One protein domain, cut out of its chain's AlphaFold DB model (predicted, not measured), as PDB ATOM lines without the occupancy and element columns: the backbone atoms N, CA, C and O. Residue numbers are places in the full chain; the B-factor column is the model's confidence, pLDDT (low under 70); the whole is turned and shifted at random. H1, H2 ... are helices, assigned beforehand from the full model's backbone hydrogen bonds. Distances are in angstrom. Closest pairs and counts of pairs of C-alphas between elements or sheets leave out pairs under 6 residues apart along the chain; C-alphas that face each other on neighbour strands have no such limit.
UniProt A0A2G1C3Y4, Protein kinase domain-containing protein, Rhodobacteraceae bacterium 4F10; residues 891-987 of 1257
ATOM      1  N   PHE A 891     191.604 296.360 187.791       88.44
ATOM      2  CA  PHE A 891     190.898 296.634 186.516       88.44
ATOM      3  C   PHE A 891     189.682 297.559 186.696       88.44
ATOM      4  O   PHE A 891     188.627 297.367 186.083       88.44
ATOM      5  N   THR A 892     189.828 298.581 187.536       88.69
ATOM      6  CA  THR A 892     188.892 299.710 187.611       88.69
ATOM      7  C   THR A 892     188.916 300.507 186.299       88.69
ATOM      8  O   THR A 892     189.922 300.560 185.589       88.69
ATOM      9  N   VAL A 893     187.773 301.089 185.930       89.38
ATOM     10  CA  VAL A 893     187.589 301.819 184.657       89.38
ATOM     11  C   VAL A 893     186.912 303.181 184.820       89.38
ATOM     12  O   VAL A 893     186.863 303.972 183.881       89.38
ATOM     13  N   VAL A 894     186.402 303.469 186.016       89.00
ATOM     14  CA  VAL A 894     185.921 304.787 186.440       89.00
ATOM     15  C   VAL A 894     186.554 305.096 187.793       89.00
ATOM     16  O   VAL A 894     186.753 304.176 188.585       89.00
ATOM     17  N   ASN A 895     186.825 306.369 188.083       86.06
ATOM     18  CA  ASN A 895     187.412 306.816 189.351       86.06
ATOM     19  C   ASN A 895     186.711 306.181 190.568       86.06
ATOM     20  O   ASN A 895     185.480 306.059 190.590       86.06
ATOM     21  N   VAL A 896     187.489 305.831 191.587       85.19
ATOM     22  CA  VAL A 896     187.023 305.316 192.880       85.19
ATOM     23  C   VAL A 896     187.577 306.185 194.002       85.19
ATOM     24  O   VAL A 896     188.655 306.755 193.871       85.19
ATOM     25  N   ASP A 897     186.825 306.292 195.093       86.69
ATOM     26  CA  ASP A 897     187.369 306.701 196.389       86.69
ATOM     27  C   ASP A 897     187.842 305.454 197.175       86.69
ATOM     28  O   ASP A 897     187.430 304.337 196.833       86.69
ATOM     29  N   PRO A 898     188.636 305.602 198.254       83.62
ATOM     30  CA  PRO A 898     189.172 304.465 199.013       83.62
ATOM     31  C   PRO A 898     188.121 303.540 199.656       83.62
ATOM     32  O   PRO A 898     188.443 302.426 200.069       83.62
ATOM     33  N   SER A 899     186.857 303.958 199.790       86.06
ATOM     34  CA  SER A 899     185.772 303.072 200.243       86.06
ATOM     35  C   SER A 899     185.208 302.237 199.091       86.06
ATOM     36  O   SER A 899     184.999 301.031 199.240       86.06
ATOM     37  N   GLN A 900     185.039 302.848 197.915       89.94
ATOM     38  CA  GLN A 900     184.614 302.159 196.697       89.94
ATOM     39  C   GLN A 900     185.683 301.189 196.190       89.94
ATOM     40  O   GLN A 900     185.344 300.102 195.730       89.94
ATOM     41  N   GLU A 901     186.958 301.555 196.292       86.94
ATOM     42  CA  GLU A 901     188.077 300.694 195.915       86.94
ATOM     43  C   GLU A 901     188.145 299.441 196.789       86.94
ATOM     44  O   GLU A 901     188.107 298.327 196.265       86.94
ATOM     45  N   ARG A 902     188.118 299.603 198.121       84.81
ATOM     46  CA  ARG A 902     188.005 298.471 199.054       84.81
ATOM     47  C   ARG A 902     186.808 297.586 198.719       84.81
ATOM     48  O   ARG A 902     186.941 296.367 198.732       84.81
ATOM     49  N   ALA A 903     185.660 298.160 198.355       89.06
ATOM     50  CA  ALA A 903     184.503 297.374 197.931       89.06
ATOM     51  C   ALA A 903     184.751 296.582 196.627       89.06
ATOM     52  O   ALA A 903     184.341 295.426 196.538       89.06
ATOM     53  N   VAL A 904     185.456 297.142 195.635       89.81
ATOM     54  CA  VAL A 904     185.874 296.392 194.433       89.81
ATOM     55  C   VAL A 904     186.800 295.234 194.820       89.81
ATOM     56  O   VAL A 904     186.569 294.102 194.399       89.81
ATOM     57  N   ILE A 905     187.790 295.484 195.676       85.69
ATOM     58  CA  ILE A 905     188.777 294.486 196.104       85.69
ATOM     59  C   ILE A 905     188.130 293.360 196.925       85.69
ATOM     60  O   ILE A 905     188.255 292.189 196.568       85.69
ATOM     61  N   HIS A 906     187.378 293.686 197.981       84.50
ATOM     62  CA  HIS A 906     186.716 292.682 198.820       84.50
ATOM     63  C   HIS A 906     185.653 291.872 198.057       84.50
ATOM     64  O   HIS A 906     185.348 290.752 198.464       84.50
ATOM     65  N   SER A 907     185.119 292.370 196.929       87.50
ATOM     66  CA  SER A 907     184.182 291.600 196.090       87.50
ATOM     67  C   SER A 907     184.786 290.309 195.510       87.50
ATOM     68  O   SER A 907     184.044 289.401 195.136       87.50
ATOM     69  N   ARG A 908     186.123 290.196 195.492       84.75
ATOM     70  CA  ARG A 908     186.872 288.998 195.081       84.75
ATOM     71  C   ARG A 908     186.818 287.858 196.110       84.75
ATOM     72  O   ARG A 908     187.105 286.714 195.761       84.75
ATOM     73  N   LEU A 909     186.492 288.154 197.369       77.69
ATOM     74  CA  LEU A 909     186.577 287.213 198.489       77.69
ATOM     75  C   LEU A 909     185.223 286.556 198.799       77.69
ATOM     76  O   LEU A 909     184.161 287.168 198.699       77.69
ATOM     77  N   LYS A 910     185.257 285.293 199.239       70.12
ATOM     78  CA  LYS A 910     184.088 284.605 199.814       70.12
ATOM     79  C   LYS A 910     183.916 285.033 201.282       70.12
ATOM     80  O   LYS A 910     184.928 285.228 201.947       70.12
ATOM     81  N   PRO A 911     182.683 285.144 201.812       60.44
ATOM     82  CA  PRO A 911     181.387 284.779 201.218       60.44
ATOM     83  C   PRO A 911     180.755 285.845 200.293       60.44
ATOM     84  O   PRO A 911     179.595 285.691 199.909       60.44
ATOM     85  N   GLY A 912     181.485 286.901 199.928       74.69
ATOM     86  CA  GLY A 912     180.967 288.092 199.253       74.69
ATOM     87  C   GLY A 912     180.721 289.245 200.233       74.69
ATOM     88  O   GLY A 912     180.927 289.102 201.438       74.69
ATOM     89  N   ILE A 913     180.280 290.394 199.714       81.94
ATOM     90  CA  ILE A 913     180.124 291.640 200.483       81.94
ATOM     91  C   ILE A 913     178.742 292.280 200.327       81.94
ATOM     92  O   ILE A 913     178.063 292.107 199.314       81.94
ATOM     93  N   VAL A 914     178.364 293.083 201.322       85.44
ATOM     94  CA  VAL A 914     177.216 293.996 201.277       85.44
ATOM     95  C   VAL A 914     177.753 295.425 201.228       85.44
ATOM     96  O   VAL A 914     178.609 295.785 202.029       85.44
ATOM     97  N   ILE A 915     177.262 296.229 200.283       84.88
ATOM     98  CA  ILE A 915     177.665 297.630 200.102       84.88
ATOM     99  C   ILE A 915     176.447 298.517 200.365       84.88
ATOM    100  O   ILE A 915     175.470 298.475 199.613       84.88
ATOM    101  N   GLU A 916     176.524 299.344 201.403       84.69
ATOM    102  CA  GLU A 916     175.538 300.380 201.710       84.69
ATOM    103  C   GLU A 916     176.095 301.777 201.384       84.69
ATOM    104  O   GLU A 916     177.303 301.989 201.332       84.69
ATOM    105  N   GLY A 917     175.212 302.742 201.117       81.81
ATOM    106  CA  GLY A 917     175.608 304.143 200.994       81.81
ATOM    107  C   GLY A 917     174.438 305.070 200.637       81.81
ATOM    108  O   GLY A 917     173.504 304.627 199.954       81.81
ATOM    109  N   PRO A 918     174.473 306.357 201.029       77.31
ATOM    110  CA  PRO A 918     173.420 307.331 200.725       77.31
ATOM    111  C   PRO A 918     173.240 307.618 199.216       77.31
ATOM    112  O   PRO A 918     174.092 307.278 198.391       77.31
ATOM    113  N   PRO A 919     172.104 308.184 198.765       76.38
ATOM    114  CA  PRO A 919     171.936 308.583 197.365       76.38
ATOM    115  C   PRO A 919     173.046 309.562 196.936       76.38
ATOM    116  O   PRO A 919     173.454 310.417 197.706       76.38
ATOM    117  N   GLY A 920     173.554 309.414 195.709       78.06
ATOM    118  CA  GLY A 920     174.665 310.226 195.189       78.06
ATOM    119  C   GLY A 920     176.070 309.632 195.376       78.06
ATOM    120  O   GLY A 920     176.930 309.920 194.551       78.06
ATOM    121  N   THR A 921     176.301 308.728 196.341       74.50
ATOM    122  CA  THR A 921     177.640 308.184 196.690       74.50
ATOM    123  C   THR A 921     178.242 307.174 195.699       74.50
ATOM    124  O   THR A 921     178.801 306.153 196.084       74.50
ATOM    125  N   GLY A 922     178.063 307.370 194.394       84.19
ATOM    126  CA  GLY A 922     178.782 306.577 193.393       84.19
ATOM    127  C   GLY A 922     178.424 305.086 193.289       84.19
ATOM    128  O   GLY A 922     178.986 304.434 192.429       84.19
ATOM    129  N   LYS A 923     177.462 304.521 194.036       88.25
ATOM    130  CA  LYS A 923     177.136 303.065 194.011       88.25
ATOM    131  C   LYS A 923     177.127 302.389 192.625       88.25
ATOM    132  O   LYS A 923     177.670 301.303 192.458       88.25
ATOM    133  N   SER A 924     176.518 303.009 191.606       88.00
ATOM    134  CA  SER A 924     176.504 302.456 190.236       88.00
ATOM    135  C   SER A 924     177.875 302.477 189.543       88.00
ATOM    136  O   SER A 924     178.094 301.703 188.621       88.00
ATOM    137  N   GLN A 925     178.776 303.359 189.966       89.38
ATOM    138  CA  GLN A 925     180.188 303.434 189.577       89.38
ATOM    139  C   GLN A 925     180.973 302.278 190.197       89.38
ATOM    140  O   GLN A 925     181.632 301.541 189.473       89.38
ATOM    141  N   THR A 926     180.795 302.039 191.500       92.94
ATOM    142  CA  THR A 926     181.372 300.889 192.214       92.94
ATOM    143  C   THR A 926     180.954 299.567 191.571       92.94
ATOM    144  O   THR A 926     181.802 298.732 191.283       92.94
ATOM    145  N   ILE A 927     179.665 299.402 191.241       92.00
ATOM    146  CA  ILE A 927     179.163 298.207 190.538       92.00
ATOM    147  C   ILE A 927     179.810 298.048 189.153       92.00
ATOM    148  O   ILE A 927     180.184 296.941 188.784       92.00
ATOM    149  N   VAL A 928     179.966 299.132 188.385       93.62
ATOM    150  CA  VAL A 928     180.635 299.087 187.071       93.62
ATOM    151  C   VAL A 928     182.103 298.689 187.204       93.62
ATOM    152  O   VAL A 928     182.568 297.882 186.405       93.62
ATOM    153  N   ASN A 929     182.794 299.168 188.240       93.69
ATOM    154  CA  ASN A 929     184.172 298.778 188.530       93.69
ATOM    155  C   ASN A 929     184.297 297.325 189.024       93.69
ATOM    156  O   ASN A 929     185.247 296.653 188.648       93.69
ATOM    157  N   ILE A 930     183.330 296.791 189.781       92.94
ATOM    158  CA  ILE A 930     183.272 295.350 190.108       92.94
ATOM    159  C   ILE A 930     183.080 294.517 188.829       92.94
ATOM    160  O   ILE A 930     183.747 293.504 188.631       92.94
ATOM    161  N   ILE A 931     182.194 294.954 187.924       93.31
ATOM    162  CA  ILE A 931     181.961 294.272 186.641       93.31
ATOM    163  C   ILE A 931     183.228 294.293 185.776       93.31
ATOM    164  O   ILE A 931     183.597 293.253 185.229       93.31
ATOM    165  N   SER A 932     183.908 295.440 185.656       92.94
ATOM    166  CA  SER A 932     185.158 295.533 184.894       92.94
ATOM    167  C   SER A 932     186.288 294.731 185.537       92.94
ATOM    168  O   SER A 932     187.058 294.109 184.807       92.94
ATOM    169  N   ASP A 933     186.335 294.657 186.871       91.50
ATOM    170  CA  ASP A 933     187.301 293.846 187.612       91.50
ATOM    171  C   ASP A 933     187.169 292.353 187.302       91.50
ATOM    172  O   ASP A 933     188.122 291.705 186.870       91.50
ATOM    173  N   CYS A 934     185.953 291.822 187.418       91.75
ATOM    174  CA  CYS A 934     185.648 290.448 187.039       91.75
ATOM    175  C   CYS A 934     185.926 290.173 185.550       91.75
ATOM    176  O   CYS A 934     186.507 289.138 185.228       91.75
ATOM    177  N   ILE A 935     185.577 291.089 184.634       90.25
ATOM    178  CA  ILE A 935     185.884 290.941 183.198       90.25
ATOM    179  C   ILE A 935     187.404 290.913 182.957       90.25
ATOM    180  O   ILE A 935     187.882 290.063 182.205       90.25
ATOM    181  N   GLY A 936     188.171 291.790 183.614       87.75
ATOM    182  CA  GLY A 936     189.638 291.817 183.548       87.75
ATOM    183  C   GLY A 936     190.269 290.516 184.048       87.75
ATOM    184  O   GLY A 936     191.152 289.956 183.394       87.75
ATOM    185  N   ARG A 937     189.720 289.959 185.135       87.50
ATOM    186  CA  ARG A 937     190.083 288.645 185.698       87.50
ATOM    187  C   ARG A 937     189.471 287.444 184.947       87.50
ATOM    188  O   ARG A 937     189.669 286.304 185.358       87.50
ATOM    189  N   LYS A 938     188.801 287.672 183.805       89.25
ATOM    190  CA  LYS A 938     188.167 286.666 182.916       89.25
ATOM    191  C   LYS A 938     187.033 285.854 183.562       89.25
ATOM    192  O   LYS A 938     186.714 284.750 183.114       89.25
ATOM    193  N   GLU A 939     186.403 286.399 184.592       89.38
ATOM    194  CA  GLU A 939     185.249 285.812 185.267       89.38
ATOM    195  C   GLU A 939     183.934 286.113 184.529       89.38
ATOM    196  O   GLU A 939     183.844 286.991 183.668       89.38
ATOM    197  N   LYS A 940     182.878 285.372 184.879       88.69
ATOM    198  CA  LYS A 940     181.516 285.598 184.378       88.69
ATOM    199  C   LYS A 940     180.699 286.303 185.453       88.69
ATOM    200  O   LYS A 940     180.609 285.801 186.568       88.69
ATOM    201  N   VAL A 941     180.057 287.413 185.099       90.38
ATOM    202  CA  VAL A 941     179.240 288.210 186.026       90.38
ATOM    203  C   VAL A 941     177.765 288.103 185.658       90.38
ATOM    204  O   VAL A 941     177.394 288.305 184.503       90.38
ATOM    205  N   LEU A 942     176.915 287.836 186.652       91.25
ATOM    206  CA  LEU A 942     175.467 287.994 186.548       91.25
ATOM    207  C   LEU A 942     175.035 289.149 187.455       91.25
ATOM    208  O   LEU A 942     175.163 289.068 188.673       91.25
ATOM    209  N   VAL A 943     174.503 290.215 186.860       89.25
ATOM    210  CA  VAL A 943     173.970 291.367 187.596       89.25
ATOM    211  C   VAL A 943     172.458 291.215 187.721       89.25
ATOM    212  O   VAL A 943     171.748 291.213 186.717       89.25
ATOM    213  N   VAL A 944     171.957 291.120 188.952       87.69
ATOM    214  CA  VAL A 944     170.519 291.046 189.249       87.69
ATOM    215  C   VAL A 944     170.101 292.297 190.013       87.69
ATOM    216  O   VAL A 944     170.766 292.718 190.955       87.69
ATOM    217  N   SER A 945     168.980 292.904 189.623       84.12
ATOM    218  CA  SER A 945     168.381 294.023 190.348       84.12
ATOM    219  C   SER A 945     166.864 293.934 190.291       84.12
ATOM    220  O   SER A 945     166.299 293.653 189.238       84.12
ATOM    221  N   GLN A 946     166.201 294.252 191.403       74.81
ATOM    222  CA  GLN A 946     164.746 294.388 191.436       74.81
ATOM    223  C   GLN A 946     164.249 295.532 190.535       74.81
ATOM    224  O   GLN A 946     163.126 295.467 190.052       74.81
ATOM    225  N   LYS A 947     165.066 296.580 190.323       76.12
ATOM    226  CA  LYS A 947     164.679 297.798 189.597       76.12
ATOM    227  C   LYS A 947     165.308 297.848 188.208       76.12
ATOM    228  O   LYS A 947     166.518 298.047 188.081       76.12
ATOM    229  N   ARG A 948     164.475 297.826 187.159       76.38
ATOM    230  CA  ARG A 948     164.910 297.966 185.748       76.38
ATOM    231  C   ARG A 948     165.802 299.193 185.515       76.38
ATOM    232  O   ARG A 948     166.782 299.113 184.778       76.38
ATOM    233  N   ALA A 949     165.489 300.314 186.169       79.56
ATOM    234  CA  ALA A 949     166.253 301.555 186.049       79.56
ATOM    235  C   ALA A 949     167.726 301.404 186.483       79.56
ATOM    236  O   ALA A 949     168.602 301.991 185.856       79.56
ATOM    237  N   ALA A 950     168.023 300.587 187.504       83.69
ATOM    238  CA  ALA A 950     169.399 300.365 187.950       83.69
ATOM    239  C   ALA A 950     170.220 299.614 186.889       83.69
ATOM    240  O   ALA A 950     171.337 300.022 186.581       83.69
ATOM    241  N   ILE A 951     169.632 298.588 186.260       87.06
ATOM    242  CA  ILE A 951     170.256 297.848 185.149       87.06
ATOM    243  C   ILE A 951     170.516 298.790 183.966       87.06
ATOM    244  O   ILE A 951     171.606 298.788 183.404       87.06
ATOM    245  N   GLN A 952     169.560 299.661 183.626       85.81
ATOM    246  CA  GLN A 952     169.735 300.655 182.558       85.81
ATOM    247  C   GLN A 952     170.846 301.676 182.858       85.81
ATOM    248  O   GLN A 952     171.582 302.049 181.949       85.81
ATOM    249  N   VAL A 953     170.997 302.116 184.112       88.44
ATOM    250  CA  VAL A 953     172.098 303.009 184.525       88.44
ATOM    251  C   VAL A 953     173.453 302.302 184.438       88.44
ATOM    252  O   VAL A 953     174.415 302.908 183.973       88.44
ATOM    253  N   ILE A 954     173.532 301.028 184.836       90.25
ATOM    254  CA  ILE A 954     174.753 300.215 184.714       90.25
ATOM    255  C   ILE A 954     175.115 300.020 183.236       90.25
ATOM    256  O   ILE A 954     176.244 300.311 182.857       90.25
ATOM    257  N   MET A 955     174.157 299.637 182.382       89.00
ATOM    258  CA  MET A 955     174.387 299.475 180.939       89.00
ATOM    259  C   MET A 955     174.884 300.766 180.277       89.00
ATOM    260  O   MET A 955     175.883 300.723 179.571       89.00
ATOM    261  N   LYS A 956     174.269 301.925 180.565       90.50
ATOM    262  CA  LYS A 956     174.738 303.227 180.050       90.50
ATOM    263  C   LYS A 956     176.155 303.589 180.507       90.50
ATOM    264  O   LYS A 956     176.885 304.253 179.780       90.50
ATOM    265  N   ARG A 957     176.551 303.187 181.719       90.81
ATOM    266  CA  ARG A 957     177.917 303.404 182.221       90.81
ATOM    267  C   ARG A 957     178.921 302.435 181.592       90.81
ATOM    268  O   ARG A 957     180.025 302.862 181.289       90.81
ATOM    269  N   LEU A 958     178.539 301.181 181.340       91.31
ATOM    270  CA  LEU A 958     179.360 300.237 180.570       91.31
ATOM    271  C   LEU A 958     179.546 300.717 179.122       91.31
ATOM    272  O   LEU A 958     180.661 300.682 178.616       91.31
ATOM    273  N   GLU A 959     178.494 301.238 178.488       90.69
ATOM    274  CA  GLU A 959     178.530 301.869 177.159       90.69
ATOM    275  C   GLU A 959     179.475 303.078 177.116       90.69
ATOM    276  O   GLU A 959     180.323 303.156 176.231       90.69
ATOM    277  N   ALA A 960     179.426 303.965 178.118       89.62
ATOM    278  CA  ALA A 960     180.335 305.114 178.222       89.62
ATOM    279  C   ALA A 960     181.829 304.733 178.335       89.62
ATOM    280  O   ALA A 960     182.692 305.556 178.039       89.62
ATOM    281  N   VAL A 961     182.132 303.497 178.747       87.88
ATOM    282  CA  VAL A 961     183.490 302.934 178.857       87.88
ATOM    283  C   VAL A 961     183.815 301.981 177.682       87.88
ATOM    284  O   VAL A 961     184.953 301.547 177.523       87.88
ATOM    285  N   GLY A 962     182.845 301.661 176.818       86.69
ATOM    286  CA  GLY A 962     183.008 300.720 175.698       86.69
ATOM    287  C   GLY A 962     182.972 299.232 176.085       86.69
ATOM    288  O   GLY A 962     183.494 298.389 175.355       86.69
ATOM    289  N   LEU A 963     182.374 298.900 177.236       87.06
ATOM    290  CA  LEU A 963     182.154 297.531 177.727       87.06
ATOM    291  C   LEU A 963     180.742 296.987 177.421       87.06
ATOM    292  O   LEU A 963     180.431 295.847 177.769       87.06
ATOM    293  N   ASP A 964     179.895 297.758 176.733       84.00
ATOM    294  CA  ASP A 964     178.568 297.343 176.248       84.00
ATOM    295  C   ASP A 964     178.623 296.030 175.450       84.00
ATOM    296  O   ASP A 964     177.841 295.114 175.700       84.00
ATOM    297  N   LYS A 965     179.628 295.878 174.576       82.38
ATOM    298  CA  LYS A 965     179.859 294.686 173.730       82.38
ATOM    299  C   LYS A 965     180.343 293.444 174.490       82.38
ATOM    300  O   LYS A 965     180.801 292.480 173.869       82.38
ATOM    301  N   ARG A 966     180.311 293.477 175.822       83.06
ATOM    302  CA  ARG A 966     180.590 292.350 176.723       83.06
ATOM    303  C   ARG A 966     179.452 292.102 177.720       83.06
ATOM    304  O   ARG A 966     179.556 291.188 178.533       83.06
ATOM    305  N   ALA A 967     178.359 292.862 177.637       86.25
ATOM    306  CA  ALA A 967     177.187 292.732 178.495       86.25
ATOM    307  C   ALA A 967     175.936 292.351 177.686       86.25
ATOM    308  O   ALA A 967     175.764 292.743 176.535       86.25
ATOM    309  N   LEU A 968     175.032 291.588 178.306       86.88
ATOM    310  CA  LEU A 968     173.731 291.223 177.745       86.88
ATOM    311  C   LEU A 968     172.655 291.536 178.785       86.88
ATOM    312  O   LEU A 968     172.682 290.999 179.892       86.88
ATOM    313  N   SER A 969     171.715 292.412 178.435       83.12
ATOM    314  CA  SER A 969     170.607 292.802 179.311       83.12
ATOM    315  C   SER A 969     169.367 291.976 178.981       83.12
ATOM    316  O   SER A 969     168.907 291.990 177.841       83.12
ATOM    317  N   ILE A 970     168.818 291.274 179.974       81.06
ATOM    318  CA  ILE A 970     167.561 290.528 179.856       81.06
ATOM    319  C   ILE A 970     166.520 291.245 180.716       81.06
ATOM    320  O   ILE A 970     166.641 291.275 181.940       81.06
ATOM    321  N   THR A 971     165.508 291.843 180.087       70.06
ATOM    322  CA  THR A 971     164.398 292.526 180.777       70.06
ATOM    323  C   THR A 971     163.056 291.826 180.588       70.06
ATOM    324  O   THR A 971     162.206 291.911 181.470       70.06
ATOM    325  N   ASP A 972     162.880 291.120 179.473       65.81
ATOM    326  CA  ASP A 972     161.711 290.310 179.147       65.81
ATOM    327  C   ASP A 972     162.155 289.096 178.310       65.81
ATOM    328  O   ASP A 972     162.721 289.236 177.225       65.81
ATOM    329  N   ILE A 973     161.911 287.888 178.826       66.12
ATOM    330  CA  ILE A 973     162.364 286.620 178.224       66.12
ATOM    331  C   ILE A 973     161.712 286.369 176.856       66.12
ATOM    332  O   ILE A 973     162.337 285.765 175.980       66.12
ATOM    333  N   ALA A 974     160.469 286.815 176.657       57.78
ATOM    334  CA  ALA A 974     159.750 286.630 175.402       57.78
ATOM    335  C   ALA A 974     160.192 287.666 174.361       57.78
ATOM    336  O   ALA A 974     160.458 287.310 173.210       57.78
ATOM    337  N   LYS A 975     160.313 288.933 174.773       68.44
ATOM    338  CA  LYS A 975     160.623 290.046 173.868       68.44
ATOM    339  C   LYS A 975     162.098 290.116 173.466       68.44
ATOM    340  O   LYS A 975     162.401 290.266 172.284       68.44
ATOM    341  N   ASP A 976     163.017 289.990 174.421       75.31
ATOM    342  CA  ASP A 976     164.431 290.344 174.208       75.31
ATOM    343  C   ASP A 976     165.220 289.221 173.491       75.31
ATOM    344  O   ASP A 976     166.336 289.425 173.007       75.31
ATOM    345  N   ARG A 977     164.628 288.021 173.358       77.31
ATOM    346  CA  ARG A 977     165.272 286.799 172.836       77.31
ATOM    347  C   ARG A 977     165.956 286.978 171.475       77.31
ATOM    348  O   ARG A 977     167.057 286.465 171.282       77.31
ATOM    349  N   GLN A 978     165.312 287.655 170.522       78.44
ATOM    350  CA  GLN A 978     165.874 287.839 169.173       78.44
ATOM    351  C   GLN A 978     167.085 288.783 169.181       78.44
ATOM    352  O   GLN A 978     168.084 288.513 168.515       78.44
ATOM    353  N   GLU A 979     167.013 289.858 169.967       80.56
ATOM    354  CA  GLU A 979     168.070 290.862 170.078       80.56
ATOM    355  C   GLU A 979     169.314 290.305 170.783       80.56
ATOM    356  O   GLU A 979     170.432 290.499 170.302       80.56
ATOM    357  N   ILE A 980     169.122 289.510 171.842       84.25
ATOM    358  CA  ILE A 980     170.202 288.798 172.541       84.25
ATOM    359  C   ILE A 980     170.939 287.842 171.587       84.25
ATOM    360  O   ILE A 980     172.168 287.858 171.521       84.25
ATOM    361  N   ILE A 981     170.207 287.037 170.803       84.50
ATOM    362  CA  ILE A 981     170.808 286.101 169.833       84.50
ATOM    363  C   ILE A 981     171.618 286.850 168.764       84.50
ATOM    364  O   ILE A 981     172.683 286.372 168.363       84.50
ATOM    365  N   ARG A 982     171.147 288.021 168.313       83.88
ATOM    366  CA  ARG A 982     171.899 288.883 167.389       83.88
ATOM    367  C   ARG A 982     173.196 289.390 168.031       83.88
ATOM    368  O   ARG A 982     174.256 289.184 167.449       83.88
ATOM    369  N   SER A 983     173.124 289.962 169.235       83.69
ATOM    370  CA  SER A 983     174.298 290.503 169.940       83.69
ATOM    371  C   SER A 983     175.385 289.441 170.165       83.69
ATOM    372  O   SER A 983     176.558 289.692 169.898       83.69
ATOM    373  N   ILE A 984     175.006 288.218 170.559       85.00
ATOM    374  CA  ILE A 984     175.958 287.104 170.731       85.00
ATOM    375  C   ILE A 984     176.684 286.776 169.414       85.00
ATOM    376  O   ILE A 984     177.898 286.574 169.417       85.00
ATOM    377  N   ARG A 985     175.976 286.750 168.274       83.12
ATOM    378  CA  ARG A 985     176.599 286.493 166.959       83.12
ATOM    379  C   ARG A 985     177.582 287.592 166.562       83.12
ATOM    380  O   ARG A 985     178.666 287.281 166.075       83.12
ATOM    381  N   GLU A 986     177.218 288.851 166.791       80.88
ATOM    382  CA  GLU A 986     178.072 290.008 166.496       80.88
ATOM    383  C   GLU A 986     179.360 289.981 167.335       80.88
ATOM    384  O   GLU A 986     180.442 290.210 166.794       80.88
ATOM    385  N   GLN A 987     179.275 289.596 168.615       78.88
ATOM    386  CA  GLN A 987     180.446 289.436 169.487       78.88
ATOM    387  C   GLN A 987     181.392 288.324 169.009       78.88
ATOM    388  O   GLN A 987     182.595 288.559 168.934       78.88
TER     389      GLN A 987
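This is residues 891 to 987 of the 1257 residues of the protein "Protein kinase domain-containing protein" of Rhodobacteraceae bacterium 4F10 (UniProt A0A2G1C3Y4). Three helices are joined in a loose row, H1 touching H2 and H2 touching H3, with tilted axes; a fourth helix, H4, sits by itself at the far end of the longest axis and touches no helix. Long stretches without a named element join them. The printed part has 97 residues with four named helices, H1 to H4 in chain order, and no named strand. The class is all helix, though 48 of the 97 residues, under half, are in named elements. The whole is compact, with a radius of gyration of the C-alphas of 14.1 A and spans of 41 by 28 by 28 A.

H1, residues 898 to 906, touches H2, residues 923 to 936; the closest C-alphas are those of Val 904 and Ile 930, 5.2 A apart. The two run the same way at a steep tilt of 41 degrees. With residues 924 to 928 alone, H2 touches H3, residues 948 to 961. Their closest C-alphas, of Ser 924 and Ile 954, are 6.2 A apart, and they run the same way at a steep tilt of 57 degrees. H1 and H3 are apart. H4, residues 977 to 987, is apart from H1, H2 and H3. In H1, H2, H3 and H4, every O i to N i+4 pair is within hydrogen-bond range.

H1 begins at C-alpha 898, (189.172, 304.465, 199.013), and is 12.0 A long from first to last C-alpha. H2 measures 19.8 A, H3 20.4 A and H4 15.8 A. H3 begins at C-alpha 948, (164.910, 297.966, 185.748), and H4 ends at C-alpha 987, (180.446, 289.436, 169.487).

The two C-alphas farthest apart, of Pro 898 and Ala 974, are 41.7 A apart. The printed part has no cut. The links H1 to H2, H2 to H3 and H3 to H4 are long, with 16, 11 and 15 residues. The mean pLDDT of the printed part is 84.2; residue 911 and residues 972 to 975 are under 70.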